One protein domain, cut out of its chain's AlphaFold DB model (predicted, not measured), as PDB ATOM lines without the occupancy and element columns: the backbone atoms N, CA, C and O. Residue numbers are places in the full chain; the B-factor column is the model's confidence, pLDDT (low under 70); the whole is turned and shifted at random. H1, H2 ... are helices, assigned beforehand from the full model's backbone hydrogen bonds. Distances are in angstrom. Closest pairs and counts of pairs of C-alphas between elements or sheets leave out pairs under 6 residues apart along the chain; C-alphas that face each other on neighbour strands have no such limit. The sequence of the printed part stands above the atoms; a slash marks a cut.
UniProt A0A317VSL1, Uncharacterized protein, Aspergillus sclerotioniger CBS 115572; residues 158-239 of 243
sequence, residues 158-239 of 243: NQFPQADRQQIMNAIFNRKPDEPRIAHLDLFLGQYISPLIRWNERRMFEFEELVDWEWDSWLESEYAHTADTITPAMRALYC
ATOM      1  N   ASN A 158      43.479  26.892 -28.651       85.94
ATOM      2  CA  ASN A 158      44.512  26.250 -29.466       85.94
ATOM      3  C   ASN A 158      44.097  26.058 -30.929       85.94
ATOM      4  O   ASN A 158      44.940  25.784 -31.782       85.94
ATOM      5  N   GLN A 159      42.808  26.211 -31.240       88.00
ATOM      6  CA  GLN A 159      42.312  26.181 -32.615       88.00
ATOM      7  C   GLN A 159      42.599  27.486 -33.365       88.00
ATOM      8  O   GLN A 159      42.489  27.520 -34.591       88.00
ATOM      9  N   PHE A 160      42.998  28.545 -32.654       88.50
ATOM     10  CA  PHE A 160      43.313  29.836 -33.242       88.50
ATOM     11  C   PHE A 160      44.825  30.083 -33.305       88.50
ATOM     12  O   PHE A 160      45.521  29.974 -32.284       88.50
ATOM     13  N   PRO A 161      45.350  30.502 -34.472       92.12
ATOM     14  CA  PRO A 161      46.697  31.041 -34.574       92.12
ATOM     15  C   PRO A 161      46.936  32.153 -33.549       92.12
ATOM     16  O   PRO A 161      46.045  32.950 -33.252       92.12
ATOM     17  N   GLN A 162      48.169  32.252 -33.051       92.88
ATOM     18  CA  GLN A 162      48.553  33.260 -32.060       92.88
ATOM     19  C   GLN A 162      48.172  34.688 -32.493       92.88
ATOM     20  O   GLN A 162      47.661  35.462 -31.689       92.88
ATOM     21  N   ALA A 163      48.363  35.023 -33.774       91.44
ATOM     22  CA  ALA A 163      48.010  36.333 -34.320       91.44
ATOM     23  C   ALA A 163      46.505  36.646 -34.197       91.44
ATOM     24  O   ALA A 163      46.137  37.774 -33.875       91.44
ATOM     25  N   ASP A 164      45.637  35.651 -34.384       90.50
ATOM     26  CA  ASP A 164      44.186  35.824 -34.275       90.50
ATOM     27  C   ASP A 164      43.775  35.990 -32.807       90.50
ATOM     28  O   ASP A 164      42.971  36.865 -32.480       90.50
ATOM     29  N   ARG A 165      44.394  35.232 -31.890       90.69
ATOM     30  CA  ARG A 165      44.203  35.420 -30.440       90.69
ATOM     31  C   ARG A 165      44.645  36.808 -29.986       90.69
ATOM     32  O   ARG A 165      43.911  37.464 -29.252       90.69
ATOM     33  N   GLN A 166      45.779  37.307 -30.477       90.44
ATOM     34  CA  GLN A 166      46.228  38.676 -30.211       90.44
ATOM     35  C   GLN A 166      45.225  39.719 -30.728       90.44
ATOM     36  O   GLN A 166      44.955  40.698 -30.032       90.44
ATOM     37  N   GLN A 167      44.612  39.507 -31.897       88.44
ATOM     38  CA  GLN A 167      43.555  40.389 -32.410       88.44
ATOM     39  C   GLN A 167      42.282  40.347 -31.555       88.44
ATOM     40  O   GLN A 167      41.698  41.400 -31.291       88.44
ATOM     41  N   ILE A 168      41.871  39.166 -31.085       85.50
ATOM     42  CA  ILE A 168      40.745  39.010 -30.151       85.50
ATOM     43  C   ILE A 168      41.026  39.793 -28.863       85.50
ATOM     44  O   ILE A 168      40.201  40.606 -28.444       85.50
ATOM     45  N   MET A 169      42.213  39.619 -28.277       84.62
ATOM     46  CA  MET A 169      42.630  40.332 -27.067       84.62
ATOM     47  C   MET A 169      42.655  41.848 -27.283       84.62
ATOM     48  O   MET A 169      42.095  42.602 -26.488       84.62
ATOM     49  N   ASN A 170      43.216  42.303 -28.405       84.75
ATOM     50  CA  ASN A 170      43.248  43.717 -28.774       84.75
ATOM     51  C   ASN A 170      41.826  44.301 -28.915       84.75
ATOM     52  O   ASN A 170      41.520  45.386 -28.408       84.75
ATOM     53  N   ALA A 171      40.904  43.547 -29.520       82.19
ATOM     54  CA  ALA A 171      39.506  43.941 -29.605       82.19
ATOM     55  C   ALA A 171      38.851  44.046 -28.219       82.19
ATOM     56  O   ALA A 171      38.165  45.030 -27.961       82.19
ATOM     57  N   ILE A 172      39.066  43.093 -27.309       78.94
ATOM     58  CA  ILE A 172      38.491  43.125 -25.950       78.94
ATOM     59  C   ILE A 172      39.018  44.329 -25.161       78.94
ATOM     60  O   ILE A 172      38.255  45.043 -24.500       78.94
ATOM     61  N   PHE A 173      40.319  44.585 -25.253       78.94
ATOM     62  CA  PHE A 173      41.006  45.573 -24.428       78.94
ATOM     63  C   PHE A 173      40.647  47.003 -24.779       78.94
ATOM     64  O   PHE A 173      40.451  47.812 -23.873       78.94
ATOM     65  N   ASN A 174      40.459  47.279 -26.066       69.12
ATOM     66  CA  ASN A 174      39.971  48.571 -26.533       69.12
ATOM     67  C   ASN A 174      38.471  48.786 -26.280       69.12
ATOM     68  O   ASN A 174      37.977  49.897 -26.467       69.12
ATOM     69  N   ARG A 175      37.719  47.743 -25.895       66.25
ATOM     70  CA  ARG A 175      36.249  47.792 -25.812       66.25
ATOM     71  C   ARG A 175      35.684  47.791 -24.399       66.25
ATOM     72  O   ARG A 175      34.572  48.281 -24.236       66.25
ATOM     73  N   LYS A 176      36.376  47.251 -23.388       56.81
ATOM     74  CA  LYS A 176      35.835  47.190 -22.015       56.81
ATOM     75  C   LYS A 176      35.807  48.611 -21.407       56.81
ATOM     76  O   LYS A 176      36.878  49.158 -21.144       56.81
ATOM     77  N   PRO A 177      34.642  49.227 -21.118       52.09
ATOM     78  CA  PRO A 177      34.583  50.470 -20.342       52.09
ATOM     79  C   PRO A 177      35.044  50.205 -18.904       52.09
ATOM     80  O   PRO A 177      35.113  49.048 -18.481       52.09
ATOM     81  N   ASP A 178      35.426  51.236 -18.156       52.34
ATOM     82  CA  ASP A 178      35.906  51.065 -16.783       52.34
ATOM     83  C   ASP A 178      34.802  50.492 -15.887       52.34
ATOM     84  O   ASP A 178      33.783  51.130 -15.632       52.34
ATOM     85  N   GLU A 179      34.995  49.258 -15.416       47.75
ATOM     86  CA  GLU A 179      34.159  48.699 -14.356       47.75
ATOM     87  C   GLU A 179      34.473  49.447 -13.055       47.75
ATOM     88  O   GLU A 179      35.645  49.475 -12.652       47.75
ATOM     89  N   PRO A 180      33.469  50.013 -12.360       45.19
ATOM     90  CA  PRO A 180      33.674  50.561 -11.031       45.19
ATOM     91  C   PRO A 180      34.025  49.411 -10.087       45.19
ATOM     92  O   PRO A 180      33.163  48.677  -9.599       45.19
ATOM     93  N   ARG A 181      35.320  49.228  -9.826       49.19
ATOM     94  CA  ARG A 181      35.752  48.419  -8.692       49.19
ATOM     95  C   ARG A 181      35.578  49.286  -7.451       49.19
ATOM     96  O   ARG A 181      36.294  50.263  -7.274       49.19
ATOM     97  N   ILE A 182      34.673  48.835  -6.582       43.50
ATOM     98  CA  ILE A 182      34.402  49.315  -5.219       43.50
ATOM     99  C   ILE A 182      33.351  50.436  -5.141       43.50
ATOM    100  O   ILE A 182      33.491  51.521  -5.694       43.50
ATOM    101  N   ALA A 183      32.295  50.145  -4.376       43.47
ATOM    102  CA  ALA A 183      31.035  50.873  -4.236       43.47
ATOM    103  C   ALA A 183      31.107  52.300  -3.641       43.47
ATOM    104  O   ALA A 183      30.087  52.784  -3.167       43.47
ATOM    105  N   HIS A 184      32.256  52.986  -3.641       45.00
ATOM    106  CA  HIS A 184      32.359  54.330  -3.051       45.00
ATOM    107  C   HIS A 184      33.390  55.292  -3.669       45.00
ATOM    108  O   HIS A 184      33.555  56.384  -3.128       45.00
ATOM    109  N   LEU A 185      34.074  54.960  -4.771       46.56
ATOM    110  CA  LEU A 185      35.085  55.855  -5.357       46.56
ATOM    111  C   LEU A 185      34.881  56.047  -6.867       46.56
ATOM    112  O   LEU A 185      35.306  55.228  -7.676       46.56
ATOM    113  N   ASP A 186      34.302  57.192  -7.229       51.72
ATOM    114  CA  ASP A 186      34.103  57.695  -8.601       51.72
ATOM    115  C   ASP A 186      35.413  58.125  -9.306       51.72
ATOM    116  O   ASP A 186      35.408  59.007 -10.160       51.72
ATOM    117  N   LEU A 187      36.575  57.573  -8.940       52.47
ATOM    118  CA  LEU A 187      37.860  58.233  -9.222       52.47
ATOM    119  C   LEU A 187      38.216  58.358 -10.715       52.47
ATOM    120  O   LEU A 187      38.938  59.287 -11.063       52.47
ATOM    121  N   PHE A 188      37.705  57.484 -11.591       53.00
ATOM    122  CA  PHE A 188      38.027  57.495 -13.031       53.00
ATOM    123  C   PHE A 188      36.840  57.151 -13.943       53.00
ATOM    124  O   PHE A 188      37.042  56.701 -15.067       53.00
ATOM    125  N   LEU A 189      35.596  57.340 -13.489       56.34
ATOM    126  CA  LEU A 189      34.420  57.028 -14.311       56.34
ATOM    127  C   LEU A 189      34.454  57.806 -15.639       56.34
ATOM    128  O   LEU A 189      34.363  59.032 -15.657       56.34
ATOM    129  N   GLY A 190      34.592  57.078 -16.749       60.94
ATOM    130  CA  GLY A 190      34.635  57.642 -18.099       60.94
ATOM    131  C   GLY A 190      35.992  58.212 -18.533       60.94
ATOM    132  O   GLY A 190      36.067  58.784 -19.619       60.94
ATOM    133  N   GLN A 191      37.056  58.072 -17.733       71.50
ATOM    134  CA  GLN A 191      38.412  58.424 -18.162       71.50
ATOM    135  C   GLN A 191      39.090  57.230 -18.826       71.50
ATOM    136  O   GLN A 191      39.140  56.156 -18.248       71.50
ATOM    137  N   TYR A 192      39.677  57.433 -20.004       77.88
ATOM    138  CA  TYR A 192      40.459  56.391 -20.664       77.88
ATOM    139  C   TYR A 192      41.619  55.925 -19.773       77.88
ATOM    140  O   TYR A 192      42.479  56.721 -19.394       77.88
ATOM    141  N   ILE A 193      41.650  54.628 -19.466       82.75
ATOM    142  CA  ILE A 193      42.733  54.001 -18.708       82.75
ATOM    143  C   ILE A 193      43.575  53.177 -19.670       82.75
ATOM    144  O   ILE A 193      43.106  52.182 -20.223       82.75
ATOM    145  N   SER A 194      44.833  53.588 -19.828       86.69
ATOM    146  CA  SER A 194      45.822  52.920 -20.675       86.69
ATOM    147  C   SER A 194      45.851  51.397 -20.445       86.69
ATOM    148  O   SER A 194      46.038  50.960 -19.299       86.69
ATOM    149  N   PRO A 195      45.723  50.576 -21.510       87.62
ATOM    150  CA  PRO A 195      45.829  49.120 -21.444       87.62
ATOM    151  C   PRO A 195      47.083  48.623 -20.721       87.62
ATOM    152  O   PRO A 195      46.981  47.651 -19.979       87.62
ATOM    153  N   LEU A 196      48.203  49.349 -20.828       89.62
ATOM    154  CA  LEU A 196      49.471  49.043 -20.151       89.62
ATOM    155  C   LEU A 196      49.321  48.813 -18.639       89.62
ATOM    156  O   LEU A 196      49.906  47.890 -18.087       89.62
ATOM    157  N   ILE A 197      48.538  49.651 -17.953       86.75
ATOM    158  CA  ILE A 197      48.292  49.499 -16.506       86.75
ATOM    159  C   ILE A 197      46.982  48.767 -16.227       86.75
ATOM    160  O   ILE A 197      46.816  48.154 -15.174       86.75
ATOM    161  N   ARG A 198      46.026  48.828 -17.159       82.06
ATOM    162  CA  ARG A 198      44.710  48.221 -16.983       82.06
ATOM    163  C   ARG A 198      44.758  46.702 -17.062       82.06
ATOM    164  O   ARG A 198      44.026  46.056 -16.310       82.06
ATOM    165  N   TRP A 199      45.574  46.181 -17.969       84.44
ATOM    166  CA  TRP A 199      45.713  44.771 -18.315       84.44
ATOM    167  C   TRP A 199      47.122  44.265 -18.005       84.44
ATOM    168  O   TRP A 199      47.688  43.478 -18.755       84.44
ATOM    169  N   ASN A 200      47.686  44.727 -16.887       81.94
ATOM    170  CA  ASN A 200      48.930  44.177 -16.361       81.94
ATOM    171  C   ASN A 200      48.828  42.655 -16.149       81.94
ATOM    172  O   ASN A 200      47.729  42.095 -16.130       81.94
ATOM    173  N   GLU A 201      49.965  41.993 -15.949       77.81
ATOM    174  CA  GLU A 201      50.059  40.537 -15.763       77.81
ATOM    175  C   GLU A 201      49.017  39.978 -14.770       77.81
ATOM    176  O   GLU A 201      48.360  38.973 -15.027       77.81
ATOM    177  N   ARG A 202      48.727  40.694 -13.677       78.56
ATOM    178  CA  ARG A 202      47.705  40.277 -12.702       78.56
ATOM    179  C   ARG A 202      46.290  40.170 -13.285       78.56
ATOM    180  O   ARG A 202      45.473  39.412 -12.770       78.56
ATOM    181  N   ARG A 203      45.946  40.959 -14.298       75.19
ATOM    182  CA  ARG A 203      44.644  40.875 -14.978       75.19
ATOM    183  C   ARG A 203      44.673  39.984 -16.213       75.19
ATOM    184  O   ARG A 203      43.605  39.628 -16.701       75.19
ATOM    185  N   MET A 204      45.862  39.600 -16.676       78.50
ATOM    186  CA  MET A 204      46.026  38.598 -17.727       78.50
ATOM    187  C   MET A 204      45.459  37.241 -17.304       78.50
ATOM    188  O   MET A 204      44.899  36.565 -18.154       78.50
ATOM    189  N   PHE A 205      45.473  36.892 -16.009       76.31
ATOM    190  CA  PHE A 205      44.897  35.635 -15.499       76.31
ATOM    191  C   PHE A 205      43.426  35.394 -15.893       76.31
ATOM    192  O   PHE A 205      42.984  34.252 -15.921       76.31
ATOM    193  N   GLU A 206      42.654  36.436 -16.234       73.00
ATOM    194  CA  GLU A 206      41.292  36.277 -16.780       73.00
ATOM    195  C   GLU A 206      41.280  35.621 -18.184       73.00
ATOM    196  O   GLU A 206      40.232  35.168 -18.641       73.00
ATOM    197  N   PHE A 207      42.430  35.566 -18.861       79.88
ATOM    198  CA  PHE A 207      42.628  35.126 -20.243       79.88
ATOM    199  C   PHE A 207      43.840  34.193 -20.410       79.88
ATOM    200  O   PHE A 207      44.344  34.059 -21.521       79.88
ATOM    201  N   GLU A 208      44.314  33.554 -19.337       83.25
ATOM    202  CA  GLU A 208      45.531  32.722 -19.341       83.25
ATOM    203  C   GLU A 208      45.507  31.652 -20.446       83.25
ATOM    204  O   GLU A 208      46.488  31.453 -21.153       83.25
ATOM    205  N   GLU A 209      44.346  31.040 -20.688       83.88
ATOM    206  CA  GLU A 209      44.169  30.017 -21.728       83.88
ATOM    207  C   GLU A 209      44.359  30.551 -23.160       83.88
ATOM    208  O   GLU A 209      44.637  29.786 -24.082       83.88
ATOM    209  N   LEU A 210      44.212  31.863 -23.369       83.50
ATOM    210  CA  LEU A 210      44.401  32.519 -24.663       83.50
ATOM    211  C   LEU A 210      45.832  33.009 -24.878       83.50
ATOM    212  O   LEU A 210      46.119  33.444 -25.993       83.50
ATOM    213  N   VAL A 211      46.714  32.953 -23.878       86.44
ATOM    214  CA  VAL A 211      48.031  33.606 -23.904       86.44
ATOM    215  C   VAL A 211      49.149  32.572 -23.775       86.44
ATOM    216  O   VAL A 211      49.383  32.007 -22.717       86.44
ATOM    217  N   ASP A 212      49.892  32.365 -24.861       88.00
ATOM    218  CA  ASP A 212      51.100  31.521 -24.927       88.00
ATOM    219  C   ASP A 212      52.337  32.313 -25.395       88.00
ATOM    220  O   ASP A 212      53.331  31.741 -25.842       88.00
ATOM    221  N   TRP A 213      52.270  33.644 -25.305       90.88
ATOM    222  CA  TRP A 213      53.333  34.573 -25.685       90.88
ATOM    223  C   TRP A 213      53.757  35.456 -24.510       90.88
ATOM    224  O   TRP A 213      53.053  35.563 -23.509       90.88
ATOM    225  N   GLU A 214      54.892  36.139 -24.667       91.56
ATOM    226  CA  GLU A 214      55.413  37.098 -23.688       91.56
ATOM    227  C   GLU A 214      54.451  38.283 -23.514       91.56
ATOM    228  O   GLU A 214      54.426  39.212 -24.331       91.56
ATOM    229  N   TRP A 215      53.636  38.224 -22.456       89.19
ATOM    230  CA  TRP A 215      52.516  39.134 -22.215       89.19
ATOM    231  C   TRP A 215      52.937  40.600 -22.172       89.19
ATOM    232  O   TRP A 215      52.456  41.403 -22.974       89.19
ATOM    233  N   ASP A 216      53.856  40.936 -21.266       89.75
ATOM    234  CA  ASP A 216      54.276  42.317 -21.037       89.75
ATOM    235  C   ASP A 216      54.951  42.897 -22.278       89.75
ATOM    236  O   ASP A 216      54.643  44.015 -22.683       89.75
ATOM    237  N   SER A 217      55.788  42.103 -22.954       92.19
ATOM    238  CA  SER A 217      56.452  42.525 -24.195       92.19
ATOM    239  C   SER A 217      55.440  42.862 -25.294       92.19
ATOM    240  O   SER A 217      55.587  43.863 -25.998       92.19
ATOM    241  N   TRP A 218      54.398  42.040 -25.449       92.69
ATOM    242  CA  TRP A 218      53.333  42.298 -26.418       92.69
ATOM    243  C   TRP A 218      52.485  43.516 -26.031       92.69
ATOM    244  O   TRP A 218      52.221  44.370 -26.879       92.69
ATOM    245  N   LEU A 219      52.093  43.631 -24.759       90.94
ATOM    246  CA  LEU A 219      51.276  44.737 -24.261       90.94
ATOM    247  C   LEU A 219      52.016  46.080 -24.384       90.94
ATOM    248  O   LEU A 219      51.429  47.063 -24.838       90.94
ATOM    249  N   GLU A 220      53.303  46.115 -24.030       92.06
ATOM    250  CA  GLU A 220      54.171  47.278 -24.217       92.06
ATOM    251  C   GLU A 220      54.313  47.637 -25.690       92.06
ATOM    252  O   GLU A 220      54.141  48.801 -26.041       92.06
ATOM    253  N   SER A 221      54.561  46.660 -26.566       93.25
ATOM    254  CA  SER A 221      54.663  46.913 -28.005       93.25
ATOM    255  C   SER A 221      53.383  47.533 -28.573       93.25
ATOM    256  O   SER A 221      53.460  48.539 -29.278       93.25
ATOM    257  N   GLU A 222      52.209  46.974 -28.261       91.75
ATOM    258  CA  GLU A 222      50.954  47.446 -28.861       91.75
ATOM    259  C   GLU A 222      50.448  48.753 -28.266       91.75
ATOM    260  O   GLU A 222      49.904  49.599 -28.982       91.75
ATOM    261  N   TYR A 223      50.652  48.960 -26.968       92.19
ATOM    262  CA  TYR A 223      50.079  50.093 -26.250       92.19
ATOM    263  C   TYR A 223      51.123  51.099 -25.758       92.19
ATOM    264  O   TYR A 223      50.773  52.020 -25.027       92.19
ATOM    265  N   ALA A 224      52.384  51.024 -26.204       92.75
ATOM    266  CA  ALA A 224      53.413  52.032 -25.904       92.75
ATOM    267  C   ALA A 224      52.931  53.465 -26.176       92.75
ATOM    268  O   ALA A 224      53.249  54.396 -25.436       92.75
ATOM    269  N   HIS A 225      52.122  53.637 -27.222       92.06
ATOM    270  CA  HIS A 225      51.561  54.920 -27.631       92.06
ATOM    271  C   HIS A 225      50.575  55.535 -26.622       92.06
ATOM    272  O   HIS A 225      50.223  56.697 -26.775       92.06
ATOM    273  N   THR A 226      50.123  54.786 -25.610       91.44
ATOM    274  CA  THR A 226      49.219  55.275 -24.554       91.44
ATOM    275  C   THR A 226      49.950  55.553 -23.244       91.44
ATOM    276  O   THR A 226      49.311  55.870 -22.236       91.44
ATOM    277  N   ALA A 227      51.279  55.414 -23.211       91.19
ATOM    278  CA  ALA A 227      52.079  55.565 -22.000       91.19
ATOM    279  C   ALA A 227      51.981  56.970 -21.378       91.19
ATOM    280  O   ALA A 227      51.951  57.105 -20.155       91.19
ATOM    281  N   ASP A 228      51.880  58.002 -22.210       92.19
ATOM    282  CA  ASP A 228      51.763  59.410 -21.822       92.19
ATOM    283  C   ASP A 228      50.402  59.765 -21.195       92.19
ATOM    284  O   ASP A 228      50.305  60.727 -20.433       92.19
ATOM    285  N   THR A 229      49.364  58.960 -21.444       89.31
ATOM    286  CA  THR A 229      48.031  59.129 -20.836       89.31
ATOM    287  C   THR A 229      47.962  58.667 -19.375       89.31
ATOM    288  O   THR A 229      46.990  58.953 -18.674       89.31
ATOM    289  N   ILE A 230      48.985  57.955 -18.886       89.81
ATOM    290  CA  ILE A 230      48.981  57.358 -17.547       89.81
ATOM    291  C   ILE A 230      49.300  58.410 -16.484       89.81
ATOM    292  O   ILE A 230      50.432  58.876 -16.359       89.81
ATOM    293  N   THR A 231      48.319  58.718 -15.635       88.94
ATOM    294  CA  THR A 231      48.527  59.608 -14.485       88.94
ATOM    295  C   THR A 231      49.114  58.862 -13.274       88.94
ATOM    296  O   THR A 231      48.895  57.654 -13.120       88.94
ATOM    297  N   PRO A 232      49.806  59.556 -12.346       88.00
ATOM    298  CA  PRO A 232      50.286  58.945 -11.103       88.00
ATOM    299  C   PRO A 232      49.171  58.296 -10.271       88.00
ATOM    300  O   PRO A 232      49.373  57.232  -9.690       88.00
ATOM    301  N   ALA A 233      47.979  58.900 -10.252       84.19
ATOM    302  CA  ALA A 233      46.827  58.369  -9.529       84.19
ATOM    303  C   ALA A 233      46.309  57.056 -10.150       84.19
ATOM    304  O   ALA A 233      46.009  56.112  -9.422       84.19
ATOM    305  N   MET A 234      46.268  56.963 -11.486       84.75
ATOM    306  CA  MET A 234      45.931  55.714 -12.178       84.75
ATOM    307  C   MET A 234      46.966  54.621 -11.884       84.75
ATOM    308  O   MET A 234      46.598  53.490 -11.577       84.75
ATOM    309  N   ARG A 235      48.262  54.961 -11.910       85.94
ATOM    310  CA  ARG A 235      49.340  54.011 -11.600       85.94
ATOM    311  C   ARG A 235      49.229  53.464 -10.176       85.94
ATOM    312  O   ARG A 235      49.292  52.254 -10.005       85.94
ATOM    313  N   ALA A 236      48.994  54.323  -9.184       83.50
ATOM    314  CA  ALA A 236      48.848  53.903  -7.790       83.50
ATOM    315  C   ALA A 236      47.663  52.945  -7.568       83.50
ATOM    316  O   ALA A 236      47.740  52.048  -6.732       83.50
ATOM    317  N   LEU A 237      46.568  53.119  -8.318       79.44
ATOM    318  CA  LEU A 237      45.376  52.282  -8.188       79.44
ATOM    319  C   LEU A 237      45.520  50.923  -8.893       79.44
ATOM    320  O   LEU A 237      45.048  49.909  -8.380       79.44
ATOM    321  N   TYR A 238      46.129  50.902 -10.080       77.81
ATOM    322  CA  TYR A 238      46.197  49.702 -10.923       77.81
ATOM    323  C   TYR A 238      47.475  48.879 -10.720       77.81
ATOM    324  O   TYR A 238      47.442  47.660 -10.888       77.81
ATOM    325  N   CYS A 239      48.563  49.525 -10.301       77.38
ATOM    326  CA  CYS A 239      49.846  48.909  -9.976       77.38
ATOM    327  C   CYS A 239      50.318  49.386  -8.587       77.38
ATOM    328  O   CYS A 239      51.309  50.116  -8.505       77.38
TER     329      CYS A 239
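This is residues 158 to 239 of the 243 residues of an uncharacterized protein of Aspergillus sclerotioniger CBS 115572 (UniProt A0A317VSL1). Short H2 sits in the middle, with the longest helix, H4, packed on it; H5 packs on H2 toward one end, H3 and H1 lie toward the other, and residues 181 to 186 stick out. The 82 printed residues hold five named helices, H1 to H5, all helix, compact, radius of gyration of the C-alphas 13.5 A, spans 42 by 26 by 19 A.

Find C-alpha 215 at (52.516, 39.134, -22.215); from there H4 runs 20.5 A to residue 229. H1 spans residues 162 to 173, 16.3 A, from (48.553, 33.260, -32.060). H2 is 195 to 198, H3 201 to 210, H5 232 to 238.

H4 touches H2, closest C-alphas Leu 196 and Tyr 223, 6.2 A. H2 touches H5 at C-alphas Ile 197 and Tyr 238, 6.0 A. H1 and H4 are near each other. Every O i to N i+4 pair is within hydrogen-bond range in H1 and H5, 6 of 11 in H4, 1 of 6 in H3, where 4 of 7 O i to N i+3 pairs are.

The printed part has no cut; H1 to H2 is a long link, and residues 174 to 190 are under 70 pLDDT.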